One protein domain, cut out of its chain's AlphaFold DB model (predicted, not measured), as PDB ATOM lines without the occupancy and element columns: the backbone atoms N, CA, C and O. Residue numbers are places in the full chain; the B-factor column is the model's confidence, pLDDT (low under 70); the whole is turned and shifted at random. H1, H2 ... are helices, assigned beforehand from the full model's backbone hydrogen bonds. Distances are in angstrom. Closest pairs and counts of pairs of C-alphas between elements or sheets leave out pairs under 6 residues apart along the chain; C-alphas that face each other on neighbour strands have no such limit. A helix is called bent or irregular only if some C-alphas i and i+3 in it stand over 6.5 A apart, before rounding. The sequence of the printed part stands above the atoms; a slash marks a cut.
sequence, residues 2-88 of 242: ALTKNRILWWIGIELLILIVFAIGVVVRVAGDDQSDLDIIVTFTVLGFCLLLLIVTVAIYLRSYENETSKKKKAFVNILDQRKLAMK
ATOM      1  N   ALA A   2      55.560  22.640 -43.597       48.41
ATOM      2  CA  ALA A   2      54.279  23.028 -44.216       48.41
ATOM      3  C   ALA A   2      53.994  22.327 -45.565       48.41
ATOM      4  O   ALA A   2      52.842  22.106 -45.921       48.41
ATOM      5  N   LEU A   3      55.042  21.920 -46.292       48.19
ATOM      6  CA  LEU A   3      54.917  21.351 -47.640       48.19
ATOM      7  C   LEU A   3      54.267  19.951 -47.671       48.19
ATOM      8  O   LEU A   3      53.650  19.575 -48.662       48.19
ATOM      9  N   THR A   4      54.385  19.175 -46.589       61.44
ATOM     10  CA  THR A   4      53.819  17.818 -46.491       61.44
ATOM     11  C   THR A   4      52.334  17.835 -46.144       61.44
ATOM     12  O   THR A   4      51.582  17.012 -46.658       61.44
ATOM     13  N   LYS A   5      51.888  18.813 -45.344       69.75
ATOM     14  CA  LYS A   5      50.475  18.980 -44.976       69.75
ATOM     15  C   LYS A   5      49.600  19.229 -46.208       69.75
ATOM     16  O   LYS A   5      48.554  18.605 -46.346       69.75
ATOM     17  N   ASN A   6      50.068  20.069 -47.132       71.81
ATOM     18  CA  ASN A   6      49.316  20.413 -48.341       71.81
ATOM     19  C   ASN A   6      49.250  19.245 -49.337       71.81
ATOM     20  O   ASN A   6      48.210  19.031 -49.948       71.81
ATOM     21  N   ARG A   7      50.318  18.442 -49.454       78.31
ATOM     22  CA  ARG A   7      50.322  17.243 -50.313       78.31
ATOM     23  C   ARG A   7      49.349  16.171 -49.823       78.31
ATOM     24  O   ARG A   7      48.685  15.545 -50.639       78.31
ATOM     25  N   ILE A   8      49.249  15.984 -48.508       75.81
ATOM     26  CA  ILE A   8      48.341  14.995 -47.909       75.81
ATOM     27  C   ILE A   8      46.887  15.471 -47.993       75.81
ATOM     28  O   ILE A   8      46.012  14.688 -48.344       75.81
ATOM     29  N   LEU A   9      46.626  16.759 -47.733       77.69
ATOM     30  CA  LEU A   9      45.284  17.333 -47.873       77.69
ATOM     31  C   LEU A   9      44.771  17.224 -49.318       77.69
ATOM     32  O   LEU A   9      43.606  16.913 -49.539       77.69
ATOM     33  N   TRP A  10      45.659  17.431 -50.291       81.62
ATOM     34  CA  TRP A  10      45.345  17.271 -51.707       81.62
ATOM     35  C   TRP A  10      45.020  15.814 -52.072       81.62
ATOM     36  O   TRP A  10      44.037  15.571 -52.763       81.62
ATOM     37  N   TRP A  11      45.768  14.843 -51.536       80.06
ATOM     38  CA  TRP A  11      45.483  13.410 -51.707       80.06
ATOM     39  C   TRP A  11      44.121  12.996 -51.134       80.06
ATOM     40  O   TRP A  11      43.350  12.329 -51.814       80.06
ATOM     41  N   ILE A  12      43.787  13.453 -49.924       81.56
ATOM     42  CA  ILE A  12      42.472  13.189 -49.313       81.56
ATOM     43  C   ILE A  12      41.346  13.821 -50.145       81.56
ATOM     44  O   ILE A  12      40.289  13.217 -50.310       81.56
ATOM     45  N   GLY A  13      41.572  15.017 -50.698       84.12
ATOM     46  CA  GLY A  13      40.610  15.676 -51.581       84.12
ATOM     47  C   GLY A  13      40.333  14.885 -52.863       84.12
ATOM     48  O   GLY A  13      39.184  14.815 -53.287       84.12
ATOM     49  N   ILE A  14      41.357  14.257 -53.448       82.38
ATOM     50  CA  ILE A  14      41.208  13.407 -54.639       82.38
ATOM     51  C   ILE A  14      40.401  12.145 -54.309       82.38
ATOM     52  O   ILE A  14      39.452  11.840 -55.025       82.38
ATOM     53  N   GLU A  15      40.716  11.454 -53.211       82.62
ATOM     54  CA  GLU A  15      39.968  10.263 -52.772       82.62
ATOM     55  C   GLU A  15      38.487  10.581 -52.499       82.62
ATOM     56  O   GLU A  15      37.587   9.853 -52.922       82.62
ATOM     57  N   LEU A  16      38.209  11.720 -51.856       84.19
ATOM     58  CA  LEU A  16      36.842  12.189 -51.624       84.19
ATOM     59  C   LEU A  16      36.117  12.514 -52.941       84.19
ATOM     60  O   LEU A  16      34.949  12.166 -53.101       84.19
ATOM     61  N   LEU A  17      36.798  13.165 -53.889       84.94
ATOM     62  CA  LEU A  17      36.237  13.485 -55.203       84.94
ATOM     63  C   LEU A  17      35.872  12.208 -55.971       84.94
ATOM     64  O   LEU A  17      34.783  12.135 -56.537       84.94
ATOM     65  N   ILE A  18      36.747  11.198 -55.952       83.50
ATOM     66  CA  ILE A  18      36.503   9.892 -56.582       83.50
ATOM     67  C   ILE A  18      35.252   9.246 -55.982       83.50
ATOM     68  O   ILE A  18      34.375   8.806 -56.726       83.50
ATOM     69  N   LEU A  19      35.116   9.256 -54.654       81.31
ATOM     70  CA  LEU A  19      33.932   8.731 -53.971       81.31
ATOM     71  C   LEU A  19      32.647   9.484 -54.321       81.31
ATOM     72  O   LEU A  19      31.608   8.851 -54.500       81.31
ATOM     73  N   ILE A  20      32.704  10.812 -54.446       85.12
ATOM     74  CA  ILE A  20      31.547  11.632 -54.831       85.12
ATOM     75  C   ILE A  20      31.125  11.322 -56.269       85.12
ATOM     76  O   ILE A  20      29.949  11.064 -56.514       85.12
ATOM     77  N   VAL A  21      32.069  11.306 -57.216       83.50
ATOM     78  CA  VAL A  21      31.788  10.979 -58.625       83.50
ATOM     79  C   VAL A  21      31.211   9.571 -58.742       83.50
ATOM     80  O   VAL A  21      30.247   9.356 -59.477       83.50
ATOM     81  N   PHE A  22      31.752   8.626 -57.976       81.75
ATOM     82  CA  PHE A  22      31.259   7.261 -57.952       81.75
ATOM     83  C   PHE A  22      29.836   7.179 -57.382       81.75
ATOM     84  O   PHE A  22      28.963   6.591 -58.013       81.75
ATOM     85  N   ALA A  23      29.568   7.822 -56.242       82.06
ATOM     86  CA  ALA A  23      28.235   7.876 -55.646       82.06
ATOM     87  C   ALA A  23      27.200   8.501 -56.598       82.06
ATOM     88  O   ALA A  23      26.098   7.973 -56.733       82.06
ATOM     89  N   ILE A  24      27.568   9.572 -57.310       82.12
ATOM     90  CA  ILE A  24      26.723  10.176 -58.351       82.12
ATOM     91  C   ILE A  24      26.464   9.169 -59.478       82.12
ATOM     92  O   ILE A  24      25.323   9.016 -59.903       82.12
ATOM     93  N   GLY A  25      27.490   8.440 -59.926       78.12
ATOM     94  CA  GLY A  25      27.352   7.387 -60.933       78.12
ATOM     95  C   GLY A  25      26.374   6.283 -60.520       78.12
ATOM     96  O   GLY A  25      25.584   5.839 -61.350       78.12
ATOM     97  N   VAL A  26      26.370   5.892 -59.240       79.19
ATOM     98  CA  VAL A  26      25.396   4.936 -58.686       79.19
ATOM     99  C   VAL A  26      23.987   5.512 -58.693       79.19
ATOM    100  O   VAL A  26      23.073   4.840 -59.153       79.19
ATOM    101  N   VAL A  27      23.803   6.750 -58.229       80.94
ATOM    102  CA  VAL A  27      22.481   7.402 -58.191       80.94
ATOM    103  C   VAL A  27      21.895   7.550 -59.597       80.94
ATOM    104  O   VAL A  27      20.716   7.275 -59.796       80.94
ATOM    105  N   VAL A  28      22.717   7.934 -60.577       79.81
ATOM    106  CA  VAL A  28      22.295   8.045 -61.981       79.81
ATOM    107  C   VAL A  28      21.951   6.676 -62.567       79.81
ATOM    108  O   VAL A  28      20.963   6.571 -63.286       79.81
ATOM    109  N   ARG A  29      22.716   5.624 -62.237       75.12
ATOM    110  CA  ARG A  29      22.404   4.248 -62.664       75.12
ATOM    111  C   ARG A  29      21.102   3.736 -62.054       75.12
ATOM    112  O   ARG A  29      20.269   3.246 -62.792       75.12
ATOM    113  N   VAL A  30      20.900   3.933 -60.751       74.56
ATOM    114  CA  VAL A  30      19.670   3.533 -60.043       74.56
ATOM    115  C   VAL A  30      18.435   4.270 -60.580       74.56
ATOM    116  O   VAL A  30      17.333   3.740 -60.513       74.56
ATOM    117  N   ALA A  31      18.601   5.484 -61.112       77.25
ATOM    118  CA  ALA A  31      17.520   6.238 -61.745       77.25
ATOM    119  C   ALA A  31      17.227   5.812 -63.200       77.25
ATOM    120  O   ALA A  31      16.206   6.226 -63.750       77.25
ATOM    121  N   GLY A  32      18.111   5.030 -63.831       75.75
ATOM    122  CA  GLY A  32      17.913   4.454 -65.160       75.75
ATOM    123  C   GLY A  32      17.358   3.034 -65.046       75.75
ATOM    124  O   GLY A  32      17.988   2.172 -64.451       75.75
ATOM    125  N   ASP A  33      16.188   2.796 -65.625       65.50
ATOM    126  CA  ASP A  33      15.297   1.645 -65.383       65.50
ATOM    127  C   ASP A  33      15.810   0.251 -65.831       65.50
ATOM    128  O   ASP A  33      15.069  -0.720 -65.786       65.50
ATOM    129  N   ASP A  34      17.082   0.097 -66.215       71.12
ATOM    130  CA  ASP A  34      17.633  -1.171 -66.720       71.12
ATOM    131  C   ASP A  34      18.948  -1.532 -66.003       71.12
ATOM    132  O   ASP A  34      20.051  -1.401 -66.546       71.12
ATOM    133  N   GLN A  35      18.854  -1.967 -64.745       70.06
ATOM    134  CA  GLN A  35      20.017  -2.337 -63.932       70.06
ATOM    135  C   GLN A  35      20.275  -3.852 -63.995       70.06
ATOM    136  O   GLN A  35      19.475  -4.654 -63.518       70.06
ATOM    137  N   SER A  36      21.427  -4.254 -64.542       79.25
ATOM    138  CA  SER A  36      21.875  -5.650 -64.500       79.25
ATOM    139  C   SER A  36      22.447  -6.014 -63.117       79.25
ATOM    140  O   SER A  36      23.145  -5.209 -62.495       79.25
ATOM    141  N   ASP A  37      22.213  -7.241 -62.634       80.94
ATOM    142  CA  ASP A  37      22.733  -7.718 -61.334       80.94
ATOM    143  C   ASP A  37      24.266  -7.610 -61.229       80.94
ATOM    144  O   ASP A  37      24.835  -7.405 -60.154       80.94
ATOM    145  N   LEU A  38      24.957  -7.702 -62.369       78.06
ATOM    146  CA  LEU A  38      26.411  -7.615 -62.446       78.06
ATOM    147  C   LEU A  38      26.919  -6.180 -62.228       78.06
ATOM    148  O   LEU A  38      27.925  -5.996 -61.538       78.06
ATOM    149  N   ASP A  39      26.208  -5.161 -62.724       80.38
ATOM    150  CA  ASP A  39      26.533  -3.752 -62.454       80.38
ATOM    151  C   ASP A  39      26.444  -3.436 -60.954       80.38
ATOM    152  O   ASP A  39      27.251  -2.667 -60.424       80.38
ATOM    153  N   ILE A  40      25.495  -4.056 -60.246       80.88
ATOM    154  CA  ILE A  40      25.325  -3.891 -58.797       80.88
ATOM    155  C   ILE A  40      26.538  -4.466 -58.049       80.88
ATOM    156  O   ILE A  40      27.119  -3.793 -57.194       80.88
ATOM    157  N   ILE A  41      26.979  -5.678 -58.399       83.06
ATOM    158  CA  ILE A  41      28.135  -6.332 -57.759       83.06
ATOM    159  C   ILE A  41      29.429  -5.545 -58.014       83.06
ATOM    160  O   ILE A  41      30.201  -5.286 -57.083       83.06
ATOM    161  N   VAL A  42      29.662  -5.110 -59.256       81.81
ATOM    162  CA  VAL A  42      30.815  -4.256 -59.598       81.81
ATOM    163  C   VAL A  42      30.763  -2.955 -58.797       81.81
ATOM    164  O   VAL A  42      31.776  -2.495 -58.277       81.81
ATOM    165  N   THR A  43      29.569  -2.404 -58.600       82.00
ATOM    166  CA  THR A  43      29.402  -1.177 -57.827       82.00
ATOM    167  C   THR A  43      29.824  -1.347 -56.365       82.00
ATOM    168  O   THR A  43      30.627  -0.564 -55.851       82.00
ATOM    169  N   PHE A  44      29.341  -2.395 -55.695       82.50
ATOM    170  CA  PHE A  44      29.692  -2.664 -54.297       82.50
ATOM    171  C   PHE A  44      31.172  -2.994 -54.100       82.50
ATOM    172  O   PHE A  44      31.767  -2.563 -53.110       82.50
ATOM    173  N   THR A  45      31.788  -3.724 -55.033       83.12
ATOM    174  CA  THR A  45      33.222  -4.051 -54.947       83.12
ATOM    175  C   THR A  45      34.097  -2.803 -55.063       83.12
ATOM    176  O   THR A  45      35.022  -2.634 -54.263       83.12
ATOM    177  N   VAL A  46      33.769  -1.884 -55.978       81.62
ATOM    178  CA  VAL A  46      34.494  -0.611 -56.117       81.62
ATOM    179  C   VAL A  46      34.289   0.285 -54.893       81.62
ATOM    180  O   VAL A  46      35.268   0.828 -54.376       81.62
ATOM    181  N   LEU A  47      33.064   0.386 -54.362       80.56
ATOM    182  CA  LEU A  47      32.801   1.119 -53.113       80.56
ATOM    183  C   LEU A  47      33.598   0.553 -51.941       80.56
ATOM    184  O   LEU A  47      34.227   1.311 -51.203       80.56
ATOM    185  N   GLY A  48      33.602  -0.772 -51.782       83.62
ATOM    186  CA  GLY A  48      34.350  -1.446 -50.726       83.62
ATOM    187  C   GLY A  48      35.844  -1.137 -50.803       83.62
ATOM    188  O   GLY A  48      36.451  -0.775 -49.796       83.62
ATOM    189  N   PHE A  49      36.429  -1.197 -52.002       81.50
ATOM    190  CA  PHE A  49      37.835  -0.856 -52.209       81.50
ATOM    191  C   PHE A  49      38.133   0.616 -51.880       81.50
ATOM    192  O   PHE A  49      39.094   0.897 -51.164       81.50
ATOM    193  N   CYS A  50      37.279   1.550 -52.311       82.38
ATOM    194  CA  CYS A  50      37.455   2.974 -52.008       82.38
ATOM    195  C   CYS A  50      37.348   3.264 -50.499       82.38
ATOM    196  O   CYS A  50      38.149   4.020 -49.946       82.38
ATOM    197  N   LEU A  51      36.403   2.627 -49.798       84.25
ATOM    198  CA  LEU A  51      36.281   2.755 -48.343       84.25
ATOM    199  C   LEU A  51      37.505   2.185 -47.614       84.25
ATOM    200  O   LEU A  51      37.977   2.794 -46.653       84.25
ATOM    201  N   LEU A  52      38.063   1.063 -48.081       85.88
ATOM    202  CA  LEU A  52      39.301   0.511 -47.524       85.88
ATOM    203  C   LEU A  52      40.486   1.468 -47.703       85.88
ATOM    204  O   LEU A  52      41.229   1.693 -46.743       85.88
ATOM    205  N   LEU A  53      40.644   2.078 -48.882       82.81
ATOM    206  CA  LEU A  53      41.695   3.074 -49.124       82.81
ATOM    207  C   LEU A  53      41.541   4.308 -48.227       82.81
ATOM    208  O   LEU A  53      42.536   4.789 -47.671       82.81
ATOM    209  N   LEU A  54      40.311   4.779 -48.002       84.38
ATOM    210  CA  LEU A  54      40.054   5.849 -47.039       84.38
ATOM    211  C   LEU A  54      40.439   5.453 -45.613       84.38
ATOM    212  O   LEU A  54      41.116   6.229 -44.936       84.38
ATOM    213  N   ILE A  55      40.048   4.262 -45.151       87.25
ATOM    214  CA  ILE A  55      40.381   3.787 -43.800       87.25
ATOM    215  C   ILE A  55      41.901   3.718 -43.623       87.25
ATOM    216  O   ILE A  55      42.425   4.211 -42.622       87.25
ATOM    217  N   VAL A  56      42.624   3.170 -44.606       87.75
ATOM    218  CA  VAL A  56      44.094   3.113 -44.592       87.75
ATOM    219  C   VAL A  56      44.693   4.522 -44.557       87.75
ATOM    220  O   VAL A  56      45.580   4.793 -43.745       87.75
ATOM    221  N   THR A  57      44.178   5.443 -45.370       85.19
ATOM    222  CA  THR A  57      44.646   6.837 -45.421       85.19
ATOM    223  C   THR A  57      44.425   7.558 -44.091       85.19
ATOM    224  O   THR A  57      45.344   8.201 -43.574       85.19
ATOM    225  N   VAL A  58      43.246   7.409 -43.484       87.12
ATOM    226  CA  VAL A  58      42.926   7.975 -42.166       87.12
ATOM    227  C   VAL A  58      43.798   7.347 -41.079       87.12
ATOM    228  O   VAL A  58      44.317   8.067 -40.228       87.12
ATOM    229  N   ALA A  59      44.038   6.034 -41.118       87.19
ATOM    230  CA  ALA A  59      44.917   5.362 -40.163       87.19
ATOM    231  C   ALA A  59      46.364   5.880 -40.247       87.19
ATOM    232  O   ALA A  59      46.990   6.149 -39.216       87.19
ATOM    233  N   ILE A  60      46.890   6.079 -41.460       86.50
ATOM    234  CA  ILE A  60      48.210   6.691 -41.677       86.50
ATOM    235  C   ILE A  60      48.215   8.143 -41.184       86.50
ATOM    236  O   ILE A  60      49.172   8.560 -40.524       86.50
ATOM    237  N   TYR A  61      47.148   8.905 -41.447       83.19
ATOM    238  CA  TYR A  61      47.010  10.284 -40.982       83.19
ATOM    239  C   TYR A  61      47.013  10.376 -39.454       83.19
ATOM    240  O   TYR A  61      47.787  11.152 -38.896       83.19
ATOM    241  N   LEU A  62      46.217   9.553 -38.771       84.50
ATOM    242  CA  LEU A  62      46.155   9.517 -37.311       84.50
ATOM    243  C   LEU A  62      47.503   9.114 -36.704       84.50
ATOM    244  O   LEU A  62      47.975   9.787 -35.789       84.50
ATOM    245  N   ARG A  63      48.186   8.104 -37.265       86.56
ATOM    246  CA  ARG A  63      49.547   7.731 -36.832       86.56
ATOM    247  C   ARG A  63      50.554   8.863 -37.034       86.56
ATOM    248  O   ARG A  63      51.404   9.100 -36.176       86.56
ATOM    249  N   SER A  64      50.476   9.566 -38.163       83.19
ATOM    250  CA  SER A  64      51.348  10.709 -38.461       83.19
ATOM    251  C   SER A  64      51.089  11.880 -37.508       83.19
ATOM    252  O   SER A  64      52.030  12.461 -36.960       83.19
ATOM    253  N   TYR A  65      49.815  12.171 -37.240       78.94
ATOM    254  CA  TYR A  65      49.390  13.202 -36.302       78.94
ATOM    255  C   TYR A  65      49.843  12.887 -34.873       78.94
ATOM    256  O   TYR A  65      50.431  13.735 -34.198       78.94
ATOM    257  N   GLU A  66      49.651  11.648 -34.418       81.56
ATOM    258  CA  GLU A  66      50.101  11.216 -33.097       81.56
ATOM    259  C   GLU A  66      51.625  11.347 -32.963       81.56
ATOM    260  O   GLU A  66      52.118  11.882 -31.968       81.56
ATOM    261  N   ASN A  67      52.378  10.982 -34.006       76.38
ATOM    262  CA  ASN A  67      53.830  11.142 -34.035       76.38
ATOM    263  C   ASN A  67      54.263  12.619 -33.930       76.38
ATOM    264  O   ASN A  67      55.189  12.935 -33.184       76.38
ATOM    265  N   GLU A  68      53.584  13.543 -34.616       76.12
ATOM    266  CA  GLU A  68      53.837  14.990 -34.494       76.12
ATOM    267  C   GLU A  68      53.587  15.497 -33.064       76.12
ATOM    268  O   GLU A  68      54.417  16.221 -32.500       76.12
ATOM    269  N   THR A  69      52.478  15.085 -32.440       71.88
ATOM    270  CA  THR A  69      52.176  15.474 -31.050       71.88
ATOM    271  C   THR A  69      53.171  14.866 -30.060       71.88
ATOM    272  O   THR A  69      53.602  15.552 -29.132       71.88
ATOM    273  N   SER A  70      53.605  13.622 -30.284       73.50
ATOM    274  CA  SER A  70      54.609  12.934 -29.468       73.50
ATOM    275  C   SER A  70      55.981  13.599 -29.589       73.50
ATOM    276  O   SER A  70      56.635  13.847 -28.577       73.50
ATOM    277  N   LYS A  71      56.393  13.998 -30.801       70.56
ATOM    278  CA  LYS A  71      57.632  14.762 -31.028       70.56
ATOM    279  C   LYS A  71      57.601  16.120 -30.331       70.56
ATOM    280  O   LYS A  71      58.566  16.459 -29.650       70.56
ATOM    281  N   LYS A  72      56.495  16.869 -30.436       70.81
ATOM    282  CA  LYS A  72      56.333  18.154 -29.728       70.81
ATOM    283  C   LYS A  72      56.344  17.982 -28.211       70.81
ATOM    284  O   LYS A  72      57.025  18.744 -27.532       70.81
ATOM    285  N   LYS A  73      55.659  16.963 -27.678       72.00
ATOM    286  CA  LYS A  73      55.675  16.636 -26.242       72.00
ATOM    287  C   LYS A  73      57.084  16.276 -25.767       72.00
ATOM    288  O   LYS A  73      57.538  16.849 -24.788       72.00
ATOM    289  N   LYS A  74      57.807  15.407 -26.482       74.50
ATOM    290  CA  LYS A  74      59.198  15.041 -26.154       74.50
ATOM    291  C   LYS A  74      60.143  16.243 -26.219       74.50
ATOM    292  O   LYS A  74      60.944  16.427 -25.311       74.50
ATOM    293  N   ALA A  75      60.016  17.090 -27.241       73.38
ATOM    294  CA  ALA A  75      60.809  18.314 -27.360       73.38
ATOM    295  C   ALA A  75      60.528  19.294 -26.209       73.38
ATOM    296  O   ALA A  75      61.459  19.830 -25.616       73.38
ATOM    297  N   PHE A  76      59.257  19.483 -25.849       76.44
ATOM    298  CA  PHE A  76      58.864  20.345 -24.736       76.44
ATOM    299  C   PHE A  76      59.329  19.796 -23.381       76.44
ATOM    300  O   PHE A  76      59.864  20.553 -22.576       76.44
ATOM    301  N   VAL A  77      59.198  18.485 -23.150       79.88
ATOM    302  CA  VAL A  77      59.706  17.814 -21.941       79.88
ATOM    303  C   VAL A  77      61.226  17.946 -21.842       79.88
ATOM    304  O   VAL A  77      61.710  18.315 -20.779       79.88
ATOM    305  N   ASN A  78      61.971  17.761 -22.938       72.12
ATOM    306  CA  ASN A  78      63.423  17.980 -22.952       72.12
ATOM    307  C   ASN A  78      63.796  19.436 -22.611       72.12
ATOM    308  O   ASN A  78      64.749  19.663 -21.871       72.12
ATOM    309  N   ILE A  79      63.043  20.428 -23.099       76.00
ATOM    310  CA  ILE A  79      63.261  21.848 -22.758       76.00
ATOM    311  C   ILE A  79      62.956  22.115 -21.276       76.00
ATOM    312  O   ILE A  79      63.690  22.852 -20.615       76.00
ATOM    313  N   LEU A  80      61.881  21.528 -20.745       72.00
ATOM    314  CA  LEU A  80      61.506  21.661 -19.336       72.00
ATOM    315  C   LEU A  80      62.532  21.008 -18.413       72.00
ATOM    316  O   LEU A  80      62.863  21.586 -17.382       72.00
ATOM    317  N   ASP A  81      63.056  19.845 -18.794       73.56
ATOM    318  CA  ASP A  81      64.087  19.146 -18.036       73.56
ATOM    319  C   ASP A  81      65.404  19.932 -18.040       73.56
ATOM    320  O   ASP A  81      65.969  20.181 -16.978       73.56
ATOM    321  N   GLN A  82      65.820  20.474 -19.193       68.50
ATOM    322  CA  GLN A  82      66.976  21.378 -19.292       68.50
ATOM    323  C   GLN A  82      66.816  22.631 -18.418       68.50
ATOM    324  O   GLN A  82      67.748  23.010 -17.710       68.50
ATOM    325  N   ARG A  83      65.632  23.262 -18.388       60.38
ATOM    326  CA  ARG A  83      65.370  24.400 -17.486       60.38
ATOM    327  C   ARG A  83      65.355  23.987 -16.019       60.38
ATOM    328  O   ARG A  83      65.878  24.715 -15.182       60.38
ATOM    329  N   LYS A  84      64.787  22.827 -15.696       64.44
ATOM    330  CA  LYS A  84      64.754  22.284 -14.333       64.44
ATOM    331  C   LYS A  84      66.158  21.923 -13.839       64.44
ATOM    332  O   LYS A  84      66.442  22.118 -12.660       64.44
ATOM    333  N   LEU A  85      67.036  21.464 -14.733       59.56
ATOM    334  CA  LEU A  85      68.464  21.246 -14.489       59.56
ATOM    335  C   LEU A  85      69.218  22.572 -14.331       59.56
ATOM    336  O   LEU A  85      69.945  22.719 -13.355       59.56
ATOM    337  N   ALA A  86      68.980  23.567 -15.191       57.31
ATOM    338  CA  ALA A  86      69.566  24.906 -15.059       57.31
ATOM    339  C   ALA A  86      69.159  25.601 -13.747       57.31
ATOM    340  O   ALA A  86      69.977  26.262 -13.117       57.31
ATOM    341  N   MET A  87      67.925  25.388 -13.281       59.03
ATOM    342  CA  MET A  87      67.441  25.889 -11.990       59.03
ATOM    343  C   MET A  87      67.964  25.068 -10.794       59.03
ATOM    344  O   MET A  87      67.907  25.528  -9.656       59.03
ATOM    345  N   LYS A  88      68.479  23.851 -11.039       51.34
ATOM    346  CA  LYS A  88      69.101  22.967 -10.038       51.34
ATOM    347  C   LYS A  88      70.631  22.980 -10.047       51.34
ATOM    348  O   LYS A  88      71.218  22.335  -9.171       51.34
TER     349      LYS A  88
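This is residues 2 to 88 of the 242 residues of the protein "Anaphase-promoting complex subunit 11" of Crassostrea gigas (UniProt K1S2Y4). This is a long helical hairpin with unequal arms: the long helix H2 makes the length of a rod, and the shorter H1 folds back beside part of it. The two helices lie close along H2 residues 43 to 57, while the last stretch, residues 62 to 88, sticks out free as a long single helical arm ending in two residues past H2. The printed part has 87 residues, with two named helices in the order H1, H2 and no named strand, and its class is all helix. The whole is extended, with a radius of gyration of the C-alphas of 22.7 A and spans of 80 by 21 by 15 A.

The longest helix is H2, residues 37 to 86. H1, residues 2 to 30, touches it, and H2 does so with residues 43 to 57 alone. The closest C-alphas of the two are those of Leu 19 and Cys 50, 7.0 A apart. Their lines stand at a shallow tilt of 21 degrees and they run opposite ways, a helical hairpin. Residues 2 to 7 of H1 stand free. In H2 every O i to N i+4 pair is within hydrogen-bond range; in H1 23 of 25 are.

H2 measures 73.5 A from C-alpha 37 at (22.733, -7.718, -61.334) to C-alpha 86 at (69.566, 24.906, -15.059). H1 measures 42.8 A and begins with C-alpha 2 at (54.279, 23.028, -44.216). Neither helix is bent.

The two C-alphas farthest apart, those of Asp 34 and Lys 88, are 80.3 A apart. The link from H1 to H2, six residues, is short, and residues 31 to 38 stand free. The printed part has no cut. Its mean pLDDT is 77.1, and residues 2 to 5, residue 33 and residues 82 to 88 are under 70.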